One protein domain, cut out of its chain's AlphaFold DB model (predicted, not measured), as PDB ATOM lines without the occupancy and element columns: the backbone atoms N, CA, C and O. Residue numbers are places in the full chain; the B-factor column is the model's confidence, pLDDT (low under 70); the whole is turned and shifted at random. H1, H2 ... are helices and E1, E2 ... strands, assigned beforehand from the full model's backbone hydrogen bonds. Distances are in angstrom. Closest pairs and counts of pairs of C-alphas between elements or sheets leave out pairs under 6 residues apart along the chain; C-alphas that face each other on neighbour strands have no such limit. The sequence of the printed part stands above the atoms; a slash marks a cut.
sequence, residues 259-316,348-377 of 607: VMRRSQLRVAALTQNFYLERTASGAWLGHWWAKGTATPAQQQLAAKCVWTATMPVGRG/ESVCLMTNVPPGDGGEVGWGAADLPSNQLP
ATOM      1  N   VAL A 259     184.288 172.603  87.580       75.12
ATOM      2  CA  VAL A 259     183.141 172.618  88.507       75.12
ATOM      3  C   VAL A 259     183.470 171.870  89.803       75.12
ATOM      4  O   VAL A 259     183.188 172.372  90.894       75.12
ATOM      5  N   MET A 260     184.116 170.703  89.708       75.06
ATOM      6  CA  MET A 260     184.541 169.906  90.861       75.06
ATOM      7  C   MET A 260     185.604 170.634  91.695       75.06
ATOM      8  O   MET A 260     185.458 170.713  92.912       75.06
ATOM      9  N   ARG A 261     186.602 171.260  91.063       78.88
ATOM     10  CA  ARG A 261     187.645 172.083  91.697       78.88
ATOM     11  C   ARG A 261     187.040 173.297  92.399       78.88
ATOM     12  O   ARG A 261     187.342 173.534  93.564       78.88
ATOM     13  N   ARG A 262     186.110 174.017  91.760       76.38
ATOM     14  CA  ARG A 262     185.345 175.119  92.386       76.38
ATOM     15  C   ARG A 262     184.406 174.642  93.501       76.38
ATOM     16  O   ARG A 262     184.008 175.444  94.343       76.38
ATOM     17  N   SER A 263     184.022 173.365  93.529       74.06
ATOM     18  CA  SER A 263     183.290 172.758  94.649       74.06
ATOM     19  C   SER A 263     184.235 172.422  95.808       74.06
ATOM     20  O   SER A 263     184.021 172.879  96.929       74.06
ATOM     21  N   GLN A 264     185.346 171.735  95.527       74.94
ATOM     22  CA  GLN A 264     186.393 171.400  96.497       74.94
ATOM     23  C   GLN A 264     186.992 172.650  97.153       74.94
ATOM     24  O   GLN A 264     187.123 172.674  98.371       74.94
ATOM     25  N   LEU A 265     187.271 173.715  96.393       70.44
ATOM     26  CA  LEU A 265     187.748 174.997  96.930       70.44
ATOM     27  C   LEU A 265     186.714 175.669  97.849       70.44
ATOM     28  O   LEU A 265     187.094 176.241  98.866       70.44
ATOM     29  N   ARG A 266     185.411 175.562  97.552       70.25
ATOM     30  CA  ARG A 266     184.352 176.063  98.448       70.25
ATOM     31  C   ARG A 266     184.240 175.237  99.731       70.25
ATOM     32  O   ARG A 266     184.095 175.822 100.796       70.25
ATOM     33  N   VAL A 267     184.362 173.912  99.658       64.69
ATOM     34  CA  VAL A 267     184.404 173.041 100.849       64.69
ATOM     35  C   VAL A 267     185.674 173.291 101.673       64.69
ATOM     36  O   VAL A 267     185.612 173.360 102.897       64.69
ATOM     37  N   ALA A 268     186.816 173.503 101.016       61.38
ATOM     38  CA  ALA A 268     188.074 173.840 101.670       61.38
ATOM     39  C   ALA A 268     188.016 175.217 102.352       61.38
ATOM     40  O   ALA A 268     188.478 175.337 103.479       61.38
ATOM     41  N   ALA A 269     187.354 176.216 101.759       64.31
ATOM     42  CA  ALA A 269     187.144 177.525 102.384       64.31
ATOM     43  C   ALA A 269     186.299 177.475 103.678       64.31
ATOM     44  O   ALA A 269     186.450 178.344 104.536       64.31
ATOM     45  N   LEU A 270     185.457 176.449 103.865       78.75
ATOM     46  CA  LEU A 270     184.751 176.199 105.134       78.75
ATOM     47  C   LEU A 270     185.656 175.574 106.214       78.75
ATOM     48  O   LEU A 270     185.268 175.521 107.379       78.75
ATOM     49  N   THR A 271     186.859 175.114 105.854       85.88
ATOM     50  CA  THR A 271     187.892 174.690 106.806       85.88
ATOM     51  C   THR A 271     188.935 175.794 106.951       85.88
ATOM     52  O   THR A 271     189.616 176.160 105.994       85.88
ATOM     53  N   GLN A 272     189.095 176.320 108.154       93.12
ATOM     54  CA  GLN A 272     190.104 177.325 108.477       93.12
ATOM     55  C   GLN A 272     191.211 176.665 109.299       93.12
ATOM     56  O   GLN A 272     190.929 175.788 110.108       93.12
ATOM     57  N   ASN A 273     192.466 177.054 109.104       96.00
ATOM     58  CA  ASN A 273     193.589 176.594 109.918       96.00
ATOM     59  C   ASN A 273     194.047 177.752 110.800       96.00
ATOM     60  O   ASN A 273     194.235 178.867 110.307       96.00
ATOM     61  N   PHE A 274     194.235 177.473 112.085       96.62
ATOM     62  CA  PHE A 274     194.831 178.394 113.039       96.62
ATOM     63  C   PHE A 274     196.065 177.731 113.640       96.62
ATOM     64  O   PHE A 274     195.961 176.727 114.343       96.62
ATOM     65  N   TYR A 275     197.228 178.286 113.325       96.38
ATOM     66  CA  TYR A 275     198.516 177.794 113.774       96.38
ATOM     67  C   TYR A 275     199.054 178.707 114.870       96.38
ATOM     68  O   TYR A 275     199.288 179.894 114.642       96.38
ATOM     69  N   LEU A 276     199.246 178.144 116.055       96.06
ATOM     70  CA  LEU A 276     199.769 178.825 117.224       96.06
ATOM     71  C   LEU A 276     201.252 178.460 117.384       96.06
ATOM     72  O   LEU A 276     201.589 177.365 117.832       96.06
ATOM     73  N   GLU A 277     202.140 179.359 116.968       96.00
ATOM     74  CA  GLU A 277     203.593 179.182 117.030       96.00
ATOM     75  C   GLU A 277     204.122 179.673 118.379       96.00
ATOM     76  O   GLU A 277     203.942 180.843 118.714       96.00
ATOM     77  N   ARG A 278     204.818 178.823 119.137       94.56
ATOM     78  CA  ARG A 278     205.676 179.280 120.236       94.56
ATOM     79  C   ARG A 278     207.058 179.593 119.678       94.56
ATOM     80  O   ARG A 278     207.685 178.726 119.066       94.56
ATOM     81  N   THR A 279     207.525 180.822 119.850       94.31
ATOM     82  CA  THR A 279     208.851 181.257 119.396       94.31
ATOM     83  C   THR A 279     209.957 180.640 120.255       94.31
ATOM     84  O   THR A 279     209.718 180.171 121.367       94.31
ATOM     85  N   ALA A 280     211.208 180.711 119.786       92.69
ATOM     86  CA  ALA A 280     212.374 180.349 120.600       92.69
ATOM     87  C   ALA A 280     212.536 181.234 121.858       92.69
ATOM     88  O   ALA A 280     213.159 180.813 122.824       92.69
ATOM     89  N   SER A 281     211.940 182.435 121.869       91.94
ATOM     90  CA  SER A 281     211.832 183.307 123.049       91.94
ATOM     91  C   SER A 281     210.641 182.974 123.967       91.94
ATOM     92  O   SER A 281     210.361 183.719 124.900       91.94
ATOM     93  N   GLY A 282     209.916 181.882 123.703       89.06
ATOM     94  CA  GLY A 282     208.804 181.391 124.521       89.06
ATOM     95  C   GLY A 282     207.444 182.057 124.278       89.06
ATOM     96  O   GLY A 282     206.448 181.517 124.756       89.06
ATOM     97  N   ALA A 283     207.391 183.164 123.530       87.88
ATOM     98  CA  ALA A 283     206.178 183.932 123.235       87.88
ATOM     99  C   ALA A 283     205.302 183.283 122.145       87.88
ATOM    100  O   ALA A 283     205.786 182.505 121.321       87.88
ATOM    101  N   TRP A 284     204.013 183.634 122.100       89.44
ATOM    102  CA  TRP A 284     203.031 182.993 121.211       89.44
ATOM    103  C   TRP A 284     202.586 183.859 120.025       89.44
ATOM    104  O   TRP A 284     202.030 184.940 120.206       89.44
ATOM    105  N   LEU A 285     202.723 183.355 118.798       92.31
ATOM    106  CA  LEU A 285     202.239 183.993 117.570       92.31
ATOM    107  C   LEU A 285     201.065 183.205 116.970       92.31
ATOM    108  O   LEU A 285     201.166 182.009 116.707       92.31
ATOM    109  N   GLY A 286     199.941 183.885 116.732       93.88
ATOM    110  CA  GLY A 286     198.752 183.298 116.111       93.88
ATOM    111  C   GLY A 286     198.677 183.589 114.612       93.88
ATOM    112  O   GLY A 286     198.495 184.737 114.211       93.88
ATOM    113  N   HIS A 287     198.749 182.547 113.786       94.75
ATOM    114  CA  HIS A 287     198.665 182.616 112.324       94.75
ATOM    115  C   HIS A 287     197.354 181.979 111.832       94.75
ATOM    116  O   HIS A 287     196.966 180.921 112.320       94.75
ATOM    117  N   TRP A 288     196.667 182.576 110.850       94.94
ATOM    118  CA  TRP A 288     195.363 182.089 110.356       94.94
ATOM    119  C   TRP A 288     195.301 182.062 108.821       94.94
ATOM    120  O   TRP A 288     195.702 183.029 108.173       94.94
ATOM    121  N   TRP A 289     194.767 180.986 108.227       95.25
ATOM    122  CA  TRP A 289     194.514 180.877 106.777       95.25
ATOM    123  C   TRP A 289     193.426 179.848 106.428       95.25
ATOM    124  O   TRP A 289     193.235 178.859 107.134       95.25
ATOM    125  N   ALA A 290     192.742 180.017 105.291       91.00
ATOM    126  CA  ALA A 290     191.782 179.026 104.799       91.00
ATOM    127  C   ALA A 290     192.499 177.782 104.233       91.00
ATOM    128  O   ALA A 290     193.606 177.863 103.693       91.00
ATOM    129  N   LYS A 291     191.891 176.596 104.336       90.06
ATOM    130  CA  LYS A 291     192.490 175.360 103.812       90.06
ATOM    131  C   LYS A 291     192.651 175.453 102.294       90.06
ATOM    132  O   LYS A 291     191.715 175.779 101.573       90.06
ATOM    133  N   GLY A 292     193.869 175.188 101.820       89.75
ATOM    134  CA  GLY A 292     194.258 175.365 100.418       89.75
ATOM    135  C   GLY A 292     194.739 176.775 100.037       89.75
ATOM    136  O   GLY A 292     195.243 176.931  98.932       89.75
ATOM    137  N   THR A 293     194.662 177.778 100.923       92.12
ATOM    138  CA  THR A 293     195.168 179.149 100.664       92.12
ATOM    139  C   THR A 293     196.447 179.479 101.444       92.12
ATOM    140  O   THR A 293     196.736 180.650 101.684       92.12
ATOM    141  N   ALA A 294     197.188 178.464 101.897       93.56
ATOM    142  CA  ALA A 294     198.413 178.647 102.671       93.56
ATOM    143  C   ALA A 294     199.533 179.226 101.790       93.56
ATOM    144  O   ALA A 294     199.906 178.615 100.786       93.56
ATOM    145  N   THR A 295     200.106 180.367 102.177       95.00
ATOM    146  CA  THR A 295     201.322 180.908 101.540       95.00
ATOM    147  C   THR A 295     202.527 179.982 101.779       95.00
ATOM    148  O   THR A 295     202.493 179.188 102.719       95.00
ATOM    149  N   PRO A 296     203.632 180.077 101.012       97.06
ATOM    150  CA  PRO A 296     204.820 179.248 101.249       97.06
ATOM    151  C   PRO A 296     205.367 179.333 102.687       97.06
ATOM    152  O   PRO A 296     205.776 178.322 103.247       97.06
ATOM    153  N   ALA A 297     205.286 180.505 103.329       94.31
ATOM    154  CA  ALA A 297     205.640 180.664 104.742       94.31
ATOM    155  C   ALA A 297     204.666 179.919 105.681       94.31
ATOM    156  O   ALA A 297     205.094 179.244 106.612       94.31
ATOM    157  N   GLN A 298     203.358 179.968 105.411       96.31
ATOM    158  CA  GLN A 298     202.353 179.211 106.173       96.31
ATOM    159  C   GLN A 298     202.464 177.695 105.947       96.31
ATOM    160  O   GLN A 298     202.186 176.920 106.856       96.31
ATOM    161  N   GLN A 299     202.921 177.258 104.771       96.94
ATOM    162  CA  GLN A 299     203.246 175.854 104.497       96.94
ATOM    163  C   GLN A 299     204.480 175.403 105.295       96.94
ATOM    164  O   GLN A 299     204.463 174.317 105.869       96.94
ATOM    165  N   GLN A 300     205.511 176.247 105.418       97.06
ATOM    166  CA  GLN A 300     206.660 175.987 106.297       97.06
ATOM    167  C   GLN A 300     206.261 175.934 107.781       97.06
ATOM    168  O   GLN A 300     206.760 175.080 108.507       97.06
ATOM    169  N   LEU A 301     205.332 176.784 108.237       95.56
ATOM    170  CA  LEU A 301     204.757 176.684 109.586       95.56
ATOM    171  C   LEU A 301     203.985 175.370 109.768       95.56
ATOM    172  O   LEU A 301     204.250 174.629 110.710       95.56
ATOM    173  N   ALA A 302     203.106 175.018 108.827       95.62
ATOM    174  CA  ALA A 302     202.384 173.746 108.845       95.62
ATOM    175  C   ALA A 302     203.322 172.520 108.862       95.62
ATOM    176  O   ALA A 302     202.996 171.524 109.501       95.62
ATOM    177  N   ALA A 303     204.498 172.600 108.232       96.44
ATOM    178  CA  ALA A 303     205.521 171.551 108.271       96.44
ATOM    179  C   ALA A 303     206.274 171.453 109.617       96.44
ATOM    180  O   ALA A 303     206.786 170.389 109.945       96.44
ATOM    181  N   LYS A 304     206.303 172.523 110.427       95.62
ATOM    182  CA  LYS A 304     206.795 172.508 111.822       95.62
ATOM    183  C   LYS A 304     205.738 172.014 112.828       95.62
ATOM    184  O   LYS A 304     205.934 172.135 114.033       95.62
ATOM    185  N   CYS A 305     204.564 171.579 112.371       94.75
ATOM    186  CA  CYS A 305     203.458 171.223 113.253       94.75
ATOM    187  C   CYS A 305     203.722 169.906 113.998       94.75
ATOM    188  O   CYS A 305     203.847 168.859 113.372       94.75
ATOM    189  N   VAL A 306     203.724 169.953 115.332       95.44
ATOM    190  CA  VAL A 306     203.858 168.775 116.208       95.44
ATOM    191  C   VAL A 306     202.489 168.263 116.668       95.44
ATOM    192  O   VAL A 306     202.301 167.060 116.826       95.44
ATOM    193  N   TRP A 307     201.504 169.153 116.837       94.00
ATOM    194  CA  TRP A 307     200.158 168.787 117.291       94.00
ATOM    195  C   TRP A 307     199.060 169.436 116.450       94.00
ATOM    196  O   TRP A 307     199.159 170.601 116.068       94.00
ATOM    197  N   THR A 308     197.990 168.691 116.163       94.81
ATOM    198  CA  THR A 308     196.838 169.165 115.381       94.81
ATOM    199  C   THR A 308     195.523 168.621 115.933       94.81
ATOM    200  O   THR A 308     195.410 167.426 116.199       94.81
ATOM    201  N   ALA A 309     194.497 169.471 116.021       93.19
ATOM    202  CA  ALA A 309     193.125 169.075 116.335       93.19
ATOM    203  C   ALA A 309     192.114 169.795 115.432       93.19
ATOM    204  O   ALA A 309     192.128 171.017 115.309       93.19
ATOM    205  N   THR A 310     191.189 169.048 114.822       91.94
ATOM    206  CA  THR A 310     190.085 169.634 114.040       91.94
ATOM    207  C   THR A 310     188.835 169.773 114.903       91.94
ATOM    208  O   THR A 310     188.230 168.778 115.298       91.94
ATOM    209  N   MET A 311     188.420 171.011 115.161       90.56
ATOM    210  CA  MET A 311     187.178 171.341 115.858       90.56
ATOM    211  C   MET A 311     186.055 171.656 114.856       90.56
ATOM    212  O   MET A 311     186.251 172.495 113.973       90.56
ATOM    213  N   PRO A 312     184.855 171.064 114.989       88.00
ATOM    214  CA  PRO A 312     183.690 171.508 114.234       88.00
ATOM    215  C   PRO A 312     183.202 172.861 114.774       88.00
ATOM    216  O   PRO A 312     182.847 172.985 115.946       88.00
ATOM    217  N   VAL A 313     183.126 173.871 113.909       84.38
ATOM    218  CA  VAL A 313     182.459 175.140 114.214       84.38
ATOM    219  C   VAL A 313     180.960 174.916 114.067       84.38
ATOM    220  O   VAL A 313     180.373 175.031 112.990       84.38
ATOM    221  N   GLY A 314     180.323 174.558 115.177       75.44
ATOM    222  CA  GLY A 314     178.872 174.541 115.256       75.44
ATOM    223  C   GLY A 314     178.329 175.959 115.098       75.44
ATOM    224  O   GLY A 314     178.351 176.730 116.056       75.44
ATOM    225  N   ARG A 315     177.788 176.296 113.918       61.50
ATOM    226  CA  ARG A 315     176.866 177.435 113.793       61.50
ATOM    227  C   ARG A 315     175.779 177.264 114.854       61.50
ATOM    228  O   ARG A 315     175.125 176.223 114.882       61.50
ATOM    229  N   GLY A 316     175.604 178.271 115.710       49.19
ATOM    230  CA  GLY A 316     174.769 178.230 116.919       49.19
ATOM    231  C   GLY A 316     173.257 178.184 116.680       49.19
ATOM    232  O   GLY A 316     172.513 178.932 117.308       49.19
ATOM    233  N   GLU A 348     181.394 174.026 108.887       85.44
ATOM    234  CA  GLU A 348     182.543 174.887 109.141       85.44
ATOM    235  C   GLU A 348     183.430 174.222 110.205       85.44
ATOM    236  O   GLU A 348     182.934 173.603 111.149       85.44
ATOM    237  N   SER A 349     184.747 174.276 110.035       89.69
ATOM    238  CA  SER A 349     185.686 173.643 110.965       89.69
ATOM    239  C   SER A 349     186.979 174.437 111.083       89.69
ATOM    240  O   SER A 349     187.411 175.097 110.138       89.69
ATOM    241  N   VAL A 350     187.584 174.385 112.268       94.12
ATOM    242  CA  VAL A 350     188.870 175.014 112.568       94.12
ATOM    243  C   VAL A 350     189.873 173.922 112.909       94.12
ATOM    244  O   VAL A 350     189.694 173.170 113.864       94.12
ATOM    245  N   CYS A 351     190.929 173.839 112.111       94.62
ATOM    246  CA  CYS A 351     192.097 173.013 112.347       94.62
ATOM    247  C   CYS A 351     193.076 173.814 113.216       94.62
ATOM    248  O   CYS A 351     193.756 174.712 112.717       94.62
ATOM    249  N   LEU A 352     193.095 173.538 114.520       95.44
ATOM    250  CA  LEU A 352     194.097 174.065 115.444       95.44
ATOM    251  C   LEU A 352     195.410 173.309 115.235       95.44
ATOM    252  O   LEU A 352     195.400 172.081 115.157       95.44
ATOM    253  N   MET A 353     196.523 174.030 115.157       96.56
ATOM    254  CA  MET A 353     197.861 173.497 114.891       96.56
ATOM    255  C   MET A 353     198.895 174.196 115.786       96.56
ATOM    256  O   MET A 353     198.721 175.369 116.109       96.56
ATOM    257  N   THR A 354     199.980 173.524 116.181       96.50
ATOM    258  CA  THR A 354     201.104 174.157 116.905       96.50
ATOM    259  C   THR A 354     202.417 173.384 116.729       96.50
ATOM    260  O   THR A 354     202.405 172.182 116.455       96.50
ATOM    261  N   ASN A 355     203.557 174.065 116.894       96.44
ATOM    262  CA  ASN A 355     204.889 173.457 117.012       96.44
ATOM    263  C   ASN A 355     205.188 172.875 118.403       96.44
ATOM    264  O   ASN A 355     206.241 172.267 118.577       96.44
ATOM    265  N   VAL A 356     204.319 173.069 119.398       94.56
ATOM    266  CA  VAL A 356     204.584 172.601 120.765       94.56
ATOM    267  C   VAL A 356     203.997 171.200 120.993       94.56
ATOM    268  O   VAL A 356     202.836 170.971 120.639       94.56
ATOM    269  N   PRO A 357     204.750 170.252 121.587       91.69
ATOM    270  CA  PRO A 357     204.209 168.948 121.961       91.69
ATOM    271  C   PRO A 357     203.051 169.054 122.973       91.69
ATOM    272  O   PRO A 357     203.016 169.982 123.789       91.69
ATOM    273  N   PRO A 358     202.097 168.102 122.969       87.75
ATOM    274  CA  PRO A 358     201.004 168.071 123.936       87.75
ATOM    275  C   PRO A 358     201.525 167.765 125.351       87.75
ATOM    276  O   PRO A 358     201.686 166.609 125.732       87.75
ATOM    277  N   GLY A 359     201.770 168.826 126.122       87.00
ATOM    278  CA  GLY A 359     202.298 168.792 127.491       87.00
ATOM    279  C   GLY A 359     203.205 169.989 127.794       87.00
ATOM    280  O   GLY A 359     203.070 170.619 128.840       87.00
ATOM    281  N   ASP A 360     204.042 170.382 126.830       84.88
ATOM    282  CA  ASP A 360     205.182 171.290 127.054       84.88
ATOM    283  C   ASP A 360     204.856 172.791 126.890       84.88
ATOM    284  O   ASP A 360     205.716 173.662 127.055       84.88
ATOM    285  N   GLY A 361     203.613 173.121 126.529       71.75
ATOM    286  CA  GLY A 361     203.188 174.498 126.244       71.75
ATOM    287  C   GLY A 361     202.823 175.343 127.462       71.75
ATOM    288  O   GLY A 361     202.705 176.557 127.325       71.75
ATOM    289  N   GLY A 362     202.632 174.730 128.632       72.38
ATOM    290  CA  GLY A 362     201.906 175.372 129.732       72.38
ATOM    291  C   GLY A 362     200.420 175.589 129.397       72.38
ATOM    292  O   GLY A 362     199.923 175.160 128.352       72.38
ATOM    293  N   GLU A 363     199.680 176.244 130.293       73.12
ATOM    294  CA  GLU A 363     198.277 176.586 130.037       73.12
ATOM    295  C   GLU A 363     198.185 177.895 129.240       73.12
ATOM    296  O   GLU A 363     198.311 178.983 129.800       73.12
ATOM    297  N   VAL A 364     197.914 177.797 127.931       67.00
ATOM    298  CA  VAL A 364     197.657 178.957 127.052       67.00
ATOM    299  C   VAL A 364     196.260 179.541 127.322       67.00
ATOM    300  O   VAL A 364     195.343 179.490 126.501       67.00
ATOM    301  N   GLY A 365     196.076 180.066 128.530       71.31
ATOM    302  CA  GLY A 365     194.887 180.795 128.947       71.31
ATOM    303  C   GLY A 365     194.968 182.274 128.570       71.31
ATOM    304  O   GLY A 365     196.043 182.852 128.465       71.31
ATOM    305  N   TRP A 366     193.815 182.942 128.465       62.00
ATOM    306  CA  TRP A 366     193.737 184.388 128.188       62.00
ATOM    307  C   TRP A 366     194.462 185.283 129.214       62.00
ATOM    308  O   TRP A 366     194.677 186.459 128.937       62.00
ATOM    309  N   GLY A 367     194.819 184.749 130.387       65.25
ATOM    310  CA  GLY A 367     195.613 185.435 131.413       65.25
ATOM    311  C   GLY A 367     197.120 185.161 131.359       65.25
ATOM    312  O   GLY A 367     197.834 185.664 132.221       65.25
ATOM    313  N   ALA A 368     197.615 184.369 130.403       67.94
ATOM    314  CA  ALA A 368     199.035 184.050 130.298       67.94
ATOM    315  C   ALA A 368     199.841 185.284 129.839       67.94
ATOM    316  O   ALA A 368     199.461 185.979 128.892       67.94
ATOM    317  N   ALA A 369     200.922 185.604 130.556       68.88
ATOM    318  CA  ALA A 369     201.695 186.839 130.373       68.88
ATOM    319  C   ALA A 369     202.686 186.794 129.188       68.88
ATOM    320  O   ALA A 369     203.352 187.783 128.898       68.88
ATOM    321  N   ASP A 370     202.783 185.654 128.507       67.06
ATOM    322  CA  ASP A 370     203.578 185.381 127.302       67.06
ATOM    323  C   ASP A 370     202.784 185.560 125.990       67.06
ATOM    324  O   ASP A 370     203.356 185.533 124.897       67.06
ATOM    325  N   LEU A 371     201.467 185.786 126.077       63.25
ATOM    326  CA  LEU A 371     200.638 186.194 124.943       63.25
ATOM    327  C   LEU A 371     200.954 187.652 124.549       63.25
ATOM    328  O   LEU A 371     200.769 188.554 125.371       63.25
ATOM    329  N   PRO A 372     201.297 187.957 123.281       61.62
ATOM    330  CA  PRO A 372     201.514 189.334 122.830       61.62
ATOM    331  C   PRO A 372     200.291 190.247 122.990       61.62
ATOM    332  O   PRO A 372     200.449 191.452 123.147       61.62
ATOM    333  N   SER A 373     199.070 189.698 123.033       53.03
ATOM    334  CA  SER A 373     197.855 190.460 123.377       53.03
ATOM    335  C   SER A 373     197.872 191.046 124.792       53.03
ATOM    336  O   SER A 373     197.114 191.972 125.069       53.03
ATOM    337  N   ASN A 374     198.709 190.482 125.667       58.38
ATOM    338  CA  ASN A 374     198.846 190.826 127.077       58.38
ATOM    339  C   ASN A 374     200.181 191.548 127.360       58.38
ATOM    340  O   ASN A 374     200.263 192.282 128.339       58.38
ATOM    341  N   GLN A 375     201.197 191.364 126.503       51.62
ATOM    342  CA  GLN A 375     202.475 192.094 126.547       51.62
ATOM    343  C   GLN A 375     202.451 193.436 125.806       51.62
ATOM    344  O   GLN A 375     203.253 194.316 126.115       51.62
ATOM    345  N   LEU A 376     201.535 193.625 124.848       46.94
ATOM    346  CA  LEU A 376     201.190 194.968 124.387       46.94
ATOM    347  C   LEU A 376     200.818 195.823 125.612       46.94
ATOM    348  O   LEU A 376     200.056 195.346 126.461       46.94
ATOM    349  N   PRO A 377     201.305 197.075 125.718       42.62
ATOM    350  CA  PRO A 377     200.958 197.931 126.845       42.62
ATOM    351  C   PRO A 377     199.429 198.063 126.956       42.62
ATOM    352  O   PRO A 377     198.723 197.955 125.945       42.62
TER     353      PRO A 377
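Overview. This is residues 259 to 316 and 348 to 377 of the 607 residues of an uncharacterized protein of Chlamydomonas schloesseri (UniProt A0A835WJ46). Look first for a twisted sheet of four strands, with the short helix H2 packed over it by residues 298 to 302. At one end of the long axis H1 reaches past the place where E1 begins; at the other end lie the long link of residues 355 to 371 and the small helix H3. The printed part has 88 residues with three named helices and four named strands, in the order H1 E1 E2 H2 E3 E4 H3; the sheet is mixed, in the order E2 E1 E4 E3, and the class is mixed, helices and strands. The whole is only just loose, close to compact, with a radius of gyration of the C-alphas of 14.8 A and spans of 47 by 33 by 28 A.

Arrangement. Begin at the inner strand E1, residues 271 to 278. The edge strand E2, residues 284 to 290, is its antiparallel neighbour and forms a hairpin with it; look at N 275 and O 287, 2.8 A apart. On the other side of E1 comes E4, residues 349 to 354, parallel at 19 degrees, with N 274 and O 351 2.9 A apart. E4 is antiparallel to the edge strand E3, residues 307 to 312, with N 311 and O 350 2.8 A apart. The sheet is twisted, its C-alphas lying up to 4.5 A off the best plane. H2, residues 296 to 303, is on the sheet but only grazes it; its closest C-alphas to E1 are those of Ala 302 and Tyr 275, 7.5 A. E2, H2 and E3 form a split strand-helix-strand unit, two strands running the same way with E1 and E4 between them, and its crossover is right-handed. H1, residues 259 to 269, only grazes the sheet with residues 265 to 269. H3, residues 372 to 375, is only just on the sheet, with 5 pairs of C-alphas within 10 A, and only grazes it. In H2 every O i to N i+4 pair is within hydrogen-bond range, in H1 6 of 7 are, and H3 is too short for such a pair.

Along the chain. Find C-alpha 259 at (183.141, 172.618, 88.507); from there H1 runs 15.3 A to C-alpha 269. E1 starts at C-alpha 271, (187.892, 174.690, 106.806), and covers 22.8 A; E2 covers 20.3 A, H2 10.4 A, E3 17.0 A and E4 16.5 A. H3, 4.7 A long, ends at C-alpha 375, (202.475, 192.094, 126.547).

Size, cuts and confidence. The C-alphas of Val 259 and Pro 377 are the two farthest apart, at 49.3 A. Residues 317 to 347 are not printed, and C-alphas 316 and 348 are 11.5 A apart across this cut. The link from E4 to H3 is long. Look for pLDDT under 70 at residues 267 to 269, 315 to 316, 364 and 366 to 377; the mean of the printed part is 83.2.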